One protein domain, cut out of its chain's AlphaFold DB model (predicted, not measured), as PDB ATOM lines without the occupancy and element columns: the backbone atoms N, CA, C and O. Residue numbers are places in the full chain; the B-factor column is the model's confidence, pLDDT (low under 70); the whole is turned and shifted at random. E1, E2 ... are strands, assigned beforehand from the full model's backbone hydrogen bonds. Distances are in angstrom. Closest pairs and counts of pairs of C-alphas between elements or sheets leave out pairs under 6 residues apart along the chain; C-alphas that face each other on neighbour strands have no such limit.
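What this domain is: This is residues 42 to 115 of the 117 residues of an uncharacterized protein of Clostridiaceae bacterium (UniProt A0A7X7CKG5). With little regular structure, three two-stranded antiparallel ribbons, E3-E6, E4-E5 and E1-E2, stand round one long axis as an incomplete barrel, unpaired with one another. Residues 63 to 70 run lengthwise between E1-E2 and E4-E5. The 74 printed residues have six named strands, E1 to E6 in order, and no named helix; the class is all strand, with 29 residues in named elements. The whole is compact, radius of gyration of the C-alphas 12.6 A, spanning 35 by 26 by 21 A.

How they stand to each other: E3, residues 75 to 80, and E6, 108 to 113, are antiparallel at 160 degrees; N 78 and O 110 are 2.8 A apart, within hydrogen-bond range. E5, 100 to 102, forms a hairpin with E4, 89 to 91; N 91 and O 100 are within range at 2.9 A. The closest C-alphas of E5 and E6, Tyr 100 and Ile 112, are 7.4 A apart. E1, 42 to 46, and E2, 53 to 58, form a hairpin; N 43 and O 56 are within range at 2.8 A. E2 and E3 are apart.

Where its parts are: E6 is 16.9 A long, E2 16.6 A, E3 16.1 A and E1 13.1 A. E1 begins at C-alpha 42 (56.903, -10.291, -24.872); E6 ends at C-alpha 113 (33.373, -21.613, -30.668).

The domain as a whole: The C-alphas farthest apart, Gly 59 and Glu 72, are 35.9 A apart. The printed part has no cut; E2 to E3 is a long link of 16 residues. No printed residue is under pLDDT 70.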
ATOM      1  N   ILE A  42      57.896  -9.473 -24.180       88.56
ATOM      2  CA  ILE A  42      56.903 -10.291 -24.872       88.56
ATOM      3  C   ILE A  42      57.472 -10.724 -26.219       88.56
ATOM      4  O   ILE A  42      58.034  -9.905 -26.949       88.56
ATOM      5  N   VAL A  43      57.321 -12.000 -26.546       89.50
ATOM      6  CA  VAL A  43      57.609 -12.546 -27.869       89.50
ATOM      7  C   VAL A  43      56.294 -13.033 -28.453       89.50
ATOM      8  O   VAL A  43      55.654 -13.896 -27.865       89.50
ATOM      9  N   ILE A  44      55.893 -12.472 -29.592       91.88
ATOM     10  CA  ILE A  44      54.717 -12.914 -30.347       91.88
ATOM     11  C   ILE A  44      55.215 -13.547 -31.640       91.88
ATOM     12  O   ILE A  44      55.918 -12.896 -32.414       91.88
ATOM     13  N   LEU A  45      54.856 -14.806 -31.865       92.69
ATOM     14  CA  LEU A  45      55.181 -15.556 -33.073       92.69
ATOM     15  C   LEU A  45      53.889 -15.905 -33.802       92.69
ATOM     16  O   LEU A  45      53.005 -16.537 -33.228       92.69
ATOM     17  N   GLU A  46      53.784 -15.495 -35.062       92.44
ATOM     18  CA  GLU A  46      52.740 -15.967 -35.971       92.44
ATOM     19  C   GLU A  46      53.192 -17.284 -36.615       92.44
ATOM     20  O   GLU A  46      54.364 -17.453 -36.952       92.44
ATOM     21  N   ASP A  47      52.262 -18.215 -36.819       87.25
ATOM     22  CA  ASP A  47      52.537 -19.529 -37.415       87.25
ATOM     23  C   ASP A  47      52.868 -19.506 -38.927       87.25
ATOM     24  O   ASP A  47      53.043 -20.557 -39.552       87.25
ATOM     25  N   GLY A  48      52.932 -18.311 -39.525       86.25
ATOM     26  CA  GLY A  48      53.190 -18.067 -40.946       86.25
ATOM     27  C   GLY A  48      52.013 -18.382 -41.875       86.25
ATOM     28  O   GLY A  48      52.119 -18.174 -43.083       86.25
ATOM     29  N   ARG A  49      50.902 -18.888 -41.333       88.25
ATOM     30  CA  ARG A  49      49.659 -19.201 -42.052       88.25
ATOM     31  C   ARG A  49      48.513 -18.267 -41.665       88.25
ATOM     32  O   ARG A  49      47.465 -18.317 -42.305       88.25
ATOM     33  N   GLY A  50      48.709 -17.431 -40.646       84.38
ATOM     34  CA  GLY A  50      47.678 -16.557 -40.097       84.38
ATOM     35  C   GLY A  50      46.581 -17.334 -39.372       84.38
ATOM     36  O   GLY A  50      45.473 -16.822 -39.235       84.38
ATOM     37  N   THR A  51      46.866 -18.573 -38.950       91.06
ATOM     38  CA  THR A  51      45.900 -19.458 -38.279       91.06
ATOM     39  C   THR A  51      46.085 -19.512 -36.766       91.06
ATOM     40  O   THR A  51      45.242 -20.063 -36.061       91.06
ATOM     41  N   GLY A  52      47.141 -18.889 -36.243       93.31
ATOM     42  CA  GLY A  52      47.404 -18.859 -34.816       93.31
ATOM     43  C   GLY A  52      48.614 -18.017 -34.438       93.31
ATOM     44  O   GLY A  52      49.420 -17.606 -35.275       93.31
ATOM     45  N   PHE A  53      48.725 -17.789 -33.131       94.69
ATOM     46  CA  PHE A  53      49.817 -17.052 -32.511       94.69
ATOM     47  C   PHE A  53      50.323 -17.806 -31.284       94.69
ATOM     48  O   PHE A  53      49.538 -18.396 -30.543       94.69
ATOM     49  N   THR A  54      51.623 -17.711 -31.026       94.44
ATOM     50  CA  THR A  54      52.241 -18.094 -29.754       94.44
ATOM     51  C   THR A  54      52.760 -16.840 -29.070       94.44
ATOM     52  O   THR A  54      53.429 -16.023 -29.705       94.44
ATOM     53  N   MET A  55      52.455 -16.681 -27.783       92.25
ATOM     54  CA  MET A  55      52.944 -15.564 -26.979       92.25
ATOM     55  C   MET A  55      53.737 -16.079 -25.778       92.25
ATOM     56  O   MET A  55      53.205 -16.844 -24.981       92.25
ATOM     57  N   ASP A  56      54.988 -15.637 -25.640       91.56
ATOM     58  CA  ASP A  56      55.834 -15.871 -24.461       91.56
ATOM     59  C   ASP A  56      56.054 -14.538 -23.731       91.56
ATOM     60  O   ASP A  56      56.414 -13.532 -24.349       91.56
ATOM     61  N   PHE A  57      55.831 -14.518 -22.417       88.25
ATOM     62  CA  PHE A  57      55.937 -13.326 -21.581       88.25
ATOM     63  C   PHE A  57      56.907 -13.583 -20.422       88.25
ATOM     64  O   PHE A  57      56.637 -14.387 -19.533       88.25
ATOM     65  N   LYS A  58      58.010 -12.830 -20.362       87.25
ATOM     66  CA  LYS A  58      59.008 -12.922 -19.281       87.25
ATOM     67  C   LYS A  58      58.992 -11.666 -18.434       87.25
ATOM     68  O   LYS A  58      59.531 -10.641 -18.843       87.25
ATOM     69  N   GLY A  59      58.378 -11.743 -17.252       78.81
ATOM     70  CA  GLY A  59      58.335 -10.635 -16.288       78.81
ATOM     71  C   GLY A  59      57.733  -9.349 -16.860       78.81
ATOM     72  O   GLY A  59      58.212  -8.260 -16.551       78.81
ATOM     73  N   PHE A  60      56.735  -9.489 -17.734       80.81
ATOM     74  CA  PHE A  60      56.186  -8.419 -18.559       80.81
ATOM     75  C   PHE A  60      54.745  -8.102 -18.150       80.81
ATOM     76  O   PHE A  60      53.920  -9.001 -18.028       80.81
ATOM     77  N   ASN A  61      54.440  -6.820 -17.949       75.56
ATOM     78  CA  ASN A  61      53.106  -6.334 -17.591       75.56
ATOM     79  C   ASN A  61      52.659  -5.278 -18.608       75.56
ATOM     80  O   ASN A  61      52.792  -4.075 -18.378       75.56
ATOM     81  N   SER A  62      52.190  -5.723 -19.771       78.25
ATOM     82  CA  SER A  62      51.521  -4.844 -20.728       78.25
ATOM     83  C   SER A  62      50.497  -5.613 -21.559       78.25
ATOM     84  O   SER A  62      50.453  -6.842 -21.537       78.25
ATOM     85  N   LYS A  63      49.655  -4.876 -22.284       83.94
ATOM     86  CA  LYS A  63      48.609  -5.434 -23.142       83.94
ATOM     87  C   LYS A  63      49.111  -5.514 -24.579       83.94
ATOM     88  O   LYS A  63      49.675  -4.545 -25.079       83.94
ATOM     89  N   ASN A  64      48.854  -6.637 -25.243       87.25
ATOM     90  CA  ASN A  64      49.086  -6.808 -26.677       87.25
ATOM     91  C   ASN A  64      47.804  -7.243 -27.384       87.25
ATOM     92  O   ASN A  64      46.880  -7.751 -26.750       87.25
ATOM     93  N   LYS A  65      47.754  -7.007 -28.695       90.06
ATOM     94  CA  LYS A  65      46.635  -7.369 -29.562       90.06
ATOM     95  C   LYS A  65      47.168  -8.180 -30.734       90.06
ATOM     96  O   LYS A  65      48.079  -7.728 -31.421       90.06
ATOM     97  N   CYS A  66      46.546  -9.324 -30.983       90.31
ATOM     98  CA  CYS A  66      46.708 -10.092 -32.210       90.31
ATOM     99  C   CYS A  66      45.350 -10.224 -32.889       90.31
ATOM    100  O   CYS A  66      44.316 -10.248 -32.219       90.31
ATOM    101  N   GLU A  67      45.353 -10.271 -34.215       91.19
ATOM    102  CA  GLU A  67      44.138 -10.421 -35.008       91.19
ATOM    103  C   GLU A  67      44.183 -11.766 -35.716       91.19
ATOM    104  O   GLU A  67      45.078 -12.018 -36.519       91.19
ATOM    105  N   LEU A  68      43.215 -12.624 -35.405       90.19
ATOM    106  CA  LEU A  68      43.027 -13.910 -36.057       90.19
ATOM    107  C   LEU A  68      41.801 -13.819 -36.970       90.19
ATOM    108  O   LEU A  68      40.749 -13.337 -36.547       90.19
ATOM    109  N   SER A  69      41.943 -14.236 -38.230       88.44
ATOM    110  CA  SER A  69      40.816 -14.266 -39.170       88.44
ATOM    111  C   SER A  69      40.073 -15.584 -39.018       88.44
ATOM    112  O   SER A  69      40.660 -16.640 -39.221       88.44
ATOM    113  N   LEU A  70      38.795 -15.506 -38.656       87.50
ATOM    114  CA  LEU A  70      37.939 -16.653 -38.371       87.50
ATOM    115  C   LEU A  70      36.625 -16.517 -39.143       87.50
ATOM    116  O   LEU A  70      36.208 -15.411 -39.495       87.50
ATOM    117  N   THR A  71      35.984 -17.647 -39.392       87.12
ATOM    118  CA  THR A  71      34.670 -17.786 -40.015       87.12
ATOM    119  C   THR A  71      33.673 -18.408 -39.035       87.12
ATOM    120  O   THR A  71      34.053 -18.983 -38.015       87.12
ATOM    121  N   GLU A  72      32.375 -18.238 -39.296       84.94
ATOM    122  CA  GLU A  72      31.326 -18.824 -38.455       84.94
ATOM    123  C   GLU A  72      31.501 -20.345 -38.355       84.94
ATOM    124  O   GLU A  72      31.688 -21.028 -39.362       84.94
ATOM    125  N   GLY A  73      31.427 -20.873 -37.131       85.38
ATOM    126  CA  GLY A  73      31.620 -22.297 -36.862       85.38
ATOM    127  C   GLY A  73      33.076 -22.710 -36.632       85.38
ATOM    128  O   GLY A  73      33.304 -23.844 -36.205       85.38
ATOM    129  N   ASP A  74      34.045 -21.813 -36.830       89.62
ATOM    130  CA  ASP A  74      35.427 -22.069 -36.428       89.62
ATOM    131  C   ASP A  74      35.550 -22.190 -34.905       89.62
ATOM    132  O   ASP A  74      34.761 -21.646 -34.124       89.62
ATOM    133  N   VAL A  75      36.580 -22.912 -34.469       91.56
ATOM    134  CA  VAL A  75      36.882 -23.128 -33.054       91.56
ATOM    135  C   VAL A  75      38.284 -22.625 -32.761       91.56
ATOM    136  O   VAL A  75      39.259 -23.070 -33.362       91.56
ATOM    137  N   VAL A  76      38.386 -21.719 -31.793       92.88
ATOM    138  CA  VAL A  76      39.661 -21.237 -31.268       92.88
ATOM    139  C   VAL A  76      40.063 -22.125 -30.104       92.88
ATOM    140  O   VAL A  76      39.387 -22.139 -29.076       92.88
ATOM    141  N   GLN A  77      41.167 -22.852 -30.248       95.19
ATOM    142  CA  GLN A  77      41.820 -23.509 -29.122       95.19
ATOM    143  C   GLN A  77      42.772 -22.521 -28.450       95.19
ATOM    144  O   GLN A  77      43.598 -21.891 -29.108       95.19
ATOM    145  N   VAL A  78      42.661 -22.413 -27.134       94.94
ATOM    146  CA  VAL A  78      43.556 -21.629 -26.294       94.94
ATOM    147  C   VAL A  78      44.295 -22.591 -25.382       94.94
ATOM    148  O   VAL A  78      43.680 -23.384 -24.668       94.94
ATOM    149  N   GLU A  79      45.617 -22.505 -25.411       96.56
ATOM    150  CA  GLU A  79      46.512 -23.226 -24.519       96.56
ATOM    151  C   GLU A  79      47.274 -22.210 -23.674       96.56
ATOM    152  O   GLU A  79      47.839 -21.246 -24.192       96.56
ATOM    153  N   VAL A  80      47.227 -22.402 -22.359       95.44
ATOM    154  CA  VAL A  80      47.878 -21.540 -21.379       95.44
ATOM    155  C   VAL A  80      48.857 -22.383 -20.582       95.44
ATOM    156  O   VAL A  80      48.475 -23.377 -19.968       95.44
ATOM    157  N   GLU A  81      50.108 -21.942 -20.539       95.56
ATOM    158  CA  GLU A  81      51.119 -22.436 -19.612       95.56
ATOM    159  C   GLU A  81      51.557 -21.274 -18.717       95.56
ATOM    160  O   GLU A  81      52.035 -20.243 -19.195       95.56
ATOM    161  N   ARG A  82      51.336 -21.406 -17.405       92.69
ATOM    162  CA  ARG A  82      51.651 -20.376 -16.412       92.69
ATOM    163  C   ARG A  82      52.546 -20.938 -15.315       92.69
ATOM    164  O   ARG A  82      52.084 -21.669 -14.443       92.69
ATOM    165  N   GLU A  83      53.807 -20.515 -15.307       92.00
ATOM    166  CA  GLU A  83      54.725 -20.782 -14.192       92.00
ATOM    167  C   GLU A  83      54.438 -19.878 -12.977       92.00
ATOM    168  O   GLU A  83      54.572 -20.298 -11.829       92.00
ATOM    169  N   GLY A  84      54.010 -18.631 -13.210       89.12
ATOM    170  CA  GLY A  84      53.711 -17.661 -12.155       89.12
ATOM    171  C   GLY A  84      53.085 -16.364 -12.675       89.12
ATOM    172  O   GLY A  84      52.960 -16.159 -13.880       89.12
ATOM    173  N   GLY A  85      52.676 -15.480 -11.760       89.38
ATOM    174  CA  GLY A  85      51.973 -14.234 -12.100       89.38
ATOM    175  C   GLY A  85      50.507 -14.453 -12.487       89.38
ATOM    176  O   GLY A  85      49.918 -15.474 -12.129       89.38
ATOM    177  N   GLU A  86      49.918 -13.498 -13.205       90.44
ATOM    178  CA  GLU A  86      48.532 -13.552 -13.684       90.44
ATOM    179  C   GLU A  86      48.486 -13.308 -15.192       90.44
ATOM    180  O   GLU A  86      49.122 -12.384 -15.701       90.44
ATOM    181  N   ILE A  87      47.713 -14.133 -15.896       91.62
ATOM    182  CA  ILE A  87      47.437 -13.982 -17.326       91.62
ATOM    183  C   ILE A  87      45.960 -13.628 -17.465       91.62
ATOM    184  O   ILE A  87      45.105 -14.281 -16.868       91.62
ATOM    185  N   ALA A  88      45.656 -12.595 -18.242       92.69
ATOM    186  CA  ALA A  88      44.294 -12.244 -18.621       92.69
ATOM    187  C   ALA A  88      44.154 -12.343 -20.141       92.69
ATOM    188  O   ALA A  88      45.045 -11.913 -20.875       92.69
ATOM    189  N   LEU A  89      43.030 -12.888 -20.600       93.56
ATOM    190  CA  LEU A  89      42.705 -13.038 -22.012       93.56
ATOM    191  C   LEU A  89      41.329 -12.445 -22.286       93.56
ATOM    192  O   LEU A  89      40.337 -12.805 -21.653       93.56
ATOM    193  N   LEU A  90      41.288 -11.570 -23.282       93.00
ATOM    194  CA  LEU A  90      40.068 -11.049 -23.872       93.00
ATOM    195  C   LEU A  90      40.073 -11.422 -25.350       93.00
ATOM    196  O   LEU A  90      41.006 -11.071 -26.073       93.00
ATOM    197  N   LEU A  91      39.031 -12.118 -25.788       90.75
ATOM    198  CA  LEU A  91      38.748 -12.342 -27.196       90.75
ATOM    199  C   LEU A  91      37.559 -11.477 -27.580       90.75
ATOM    200  O   LEU A  91      36.496 -11.582 -26.970       90.75
ATOM    201  N   SER A  92      37.749 -10.650 -28.603       89.44
ATOM    202  CA  SER A  92      36.718  -9.755 -29.120       89.44
ATOM    203  C   SER A  92      36.561  -9.957 -30.622       89.44
ATOM    204  O   SER A  92      37.539  -9.869 -31.369       89.44
ATOM    205  N   GLY A  93      35.333 -10.212 -31.067       87.62
ATOM    206  CA  GLY A  93      34.970 -10.246 -32.478       87.62
ATOM    207  C   GLY A  93      34.917  -8.842 -33.076       87.62
ATOM    208  O   GLY A  93      34.733  -7.842 -32.374       87.62
ATOM    209  N   LYS A  94      35.038  -8.743 -34.404       83.94
ATOM    210  CA  LYS A  94      35.095  -7.439 -35.097       83.94
ATOM    211  C   LYS A  94      33.807  -6.625 -34.952       83.94
ATOM    212  O   LYS A  94      33.856  -5.398 -34.989       83.94
ATOM    213  N   LYS A  95      32.671  -7.298 -34.761       83.75
ATOM    214  CA  LYS A  95      31.354  -6.683 -34.525       83.75
ATOM    215  C   LYS A  95      31.080  -6.342 -33.050       83.75
ATOM    216  O   LYS A  95      29.972  -5.931 -32.724       83.75
ATOM    217  N   GLY A  96      32.067  -6.503 -32.165       82.12
ATOM    218  CA  GLY A  96      31.941  -6.181 -30.740       82.12
ATOM    219  C   GLY A  96      31.418  -7.321 -29.864       82.12
ATOM    220  O   GLY A  96      31.090  -7.079 -28.707       82.12
ATOM    221  N   SER A  97      31.339  -8.553 -30.379       85.94
ATOM    222  CA  SER A  97      31.132  -9.726 -29.527       85.94
ATOM    223  C   SER A  97      32.358  -9.953 -28.639       85.94
ATOM    224  O   SER A  97      33.487  -9.709 -29.058       85.94
ATOM    225  N   GLU A  98      32.152 -10.446 -27.421       89.06
ATOM    226  CA  GLU A  98      33.227 -10.804 -26.488       89.06
ATOM    227  C   GLU A  98      33.084 -12.282 -26.112       89.06
ATOM    228  O   GLU A  98      32.615 -12.606 -25.021       89.06
ATOM    229  N   PRO A  99      33.412 -13.211 -27.032       87.56
ATOM    230  CA  PRO A  99      33.201 -14.641 -26.812       87.56
ATOM    231  C   PRO A  99      33.979 -15.195 -25.611       87.56
ATOM    232  O   PRO A  99      33.638 -16.266 -25.110       87.56
ATOM    233  N   TYR A 100      35.009 -14.487 -25.138       90.81
ATOM    234  CA  TYR A 100      35.714 -14.855 -23.921       90.81
ATOM    235  C   TYR A 100      36.330 -13.646 -23.216       90.81
ATOM    236  O   TYR A 100      37.071 -12.875 -23.827       90.81
ATOM    237  N   MET A 101      36.101 -13.550 -21.908       91.94
ATOM    238  CA  MET A 101      36.830 -12.663 -21.006       91.94
ATOM    239  C   MET A 101      37.204 -13.447 -19.750       91.94
ATOM    240  O   MET A 101      36.336 -13.840 -18.970       91.94
ATOM    241  N   GLY A 102      38.500 -13.672 -19.553       91.50
ATOM    242  CA  GLY A 102      39.036 -14.397 -18.407       91.50
ATOM    243  C   GLY A 102      40.223 -13.665 -17.800       91.50
ATOM    244  O   GLY A 102      41.098 -13.176 -18.512       91.50
ATOM    245  N   ASN A 103      40.257 -13.605 -16.471       91.56
ATOM    246  CA  ASN A 103      41.366 -13.053 -15.696       91.56
ATOM    247  C   ASN A 103      41.998 -14.168 -14.858       91.56
ATOM    248  O   ASN A 103      41.308 -15.120 -14.501       91.56
ATOM    249  N   ALA A 104      43.280 -14.014 -14.520       91.38
ATOM    250  CA  ALA A 104      44.038 -14.963 -13.701       91.38
ATOM    251  C   ALA A 104      43.955 -16.419 -14.207       91.38
ATOM    252  O   ALA A 104      43.715 -17.344 -13.436       91.38
ATOM    253  N   LEU A 105      44.153 -16.615 -15.514       93.75
ATOM    254  CA  LEU A 105      44.075 -17.930 -16.148       93.75
ATOM    255  C   LEU A 105      45.064 -18.924 -15.527       93.75
ATOM    256  O   LEU A 105      46.249 -18.630 -15.341       93.75
ATOM    257  N   GLU A 106      44.570 -20.120 -15.224       94.31
ATOM    258  CA  GLU A 106      45.394 -21.265 -14.845       94.31
ATOM    259  C   GLU A 106      45.954 -21.971 -16.082       94.31
ATOM    260  O   GLU A 106      45.462 -21.780 -17.197       94.31
ATOM    261  N   SER A 107      46.992 -22.786 -15.884       95.69
ATOM    262  CA  SER A 107      47.519 -23.628 -16.954       95.69
ATOM    263  C   SER A 107      46.457 -24.626 -17.410       95.69
ATOM    264  O   SER A 107      45.830 -25.291 -16.583       95.69
ATOM    265  N   GLY A 108      46.264 -24.757 -18.717       96.06
ATOM    266  CA  GLY A 108      45.250 -25.641 -19.271       96.06
ATOM    267  C   GLY A 108      44.933 -25.361 -20.732       96.06
ATOM    268  O   GLY A 108      45.481 -24.453 -21.353       96.06
ATOM    269  N   ILE A 109      44.021 -26.169 -21.267       97.00
ATOM    270  CA  ILE A 109      43.564 -26.092 -22.653       97.00
ATOM    271  C   ILE A 109      42.047 -25.959 -22.648       97.00
ATOM    272  O   ILE A 109      41.352 -26.705 -21.957       97.00
ATOM    273  N   PHE A 110      41.532 -25.024 -23.435       95.06
ATOM    274  CA  PHE A 110      40.101 -24.859 -23.645       95.06
ATOM    275  C   PHE A 110      39.809 -24.375 -25.063       95.06
ATOM    276  O   PHE A 110      40.696 -23.937 -25.792       95.06
ATOM    277  N   THR A 111      38.546 -24.481 -25.465       94.75
ATOM    278  CA  THR A 111      38.094 -24.116 -26.809       94.75
ATOM    279  C   THR A 111      36.940 -23.136 -26.751       94.75
ATOM    280  O   THR A 111      36.039 -23.282 -25.923       94.75
ATOM    281  N   ILE A 112      36.933 -22.180 -27.671       91.88
ATOM    282  CA  ILE A 112      35.882 -21.182 -27.835       91.88
ATOM    283  C   ILE A 112      35.338 -21.313 -29.254       91.88
ATOM    284  O   ILE A 112      36.083 -21.181 -30.223       91.88
ATOM    285  N   ALA A 113      34.043 -21.589 -29.376       89.06
ATOM    286  CA  ALA A 113      33.373 -21.613 -30.668       89.06
ATOM    287  C   ALA A 113      33.063 -20.182 -31.125       89.06
ATOM    288  O   ALA A 113      32.561 -19.366 -30.346       89.06
ATOM    289  N   VAL A 114      33.347 -19.885 -32.389       82.38
ATOM    290  CA  VAL A 114      33.061 -18.584 -32.989       82.38
ATOM    291  C   VAL A 114      31.590 -18.526 -33.368       82.38
ATOM    292  O   VAL A 114      31.137 -19.179 -34.307       82.38
ATOM    293  N   SER A 115      30.853 -17.705 -32.626       73.19
ATOM    294  CA  SER A 115      29.511 -17.257 -32.979       73.19
ATOM    295  C   SER A 115      29.591 -15.760 -33.273       73.19
ATOM    296  O   SER A 115      29.617 -14.934 -32.358       73.19
TER     297      SER A 115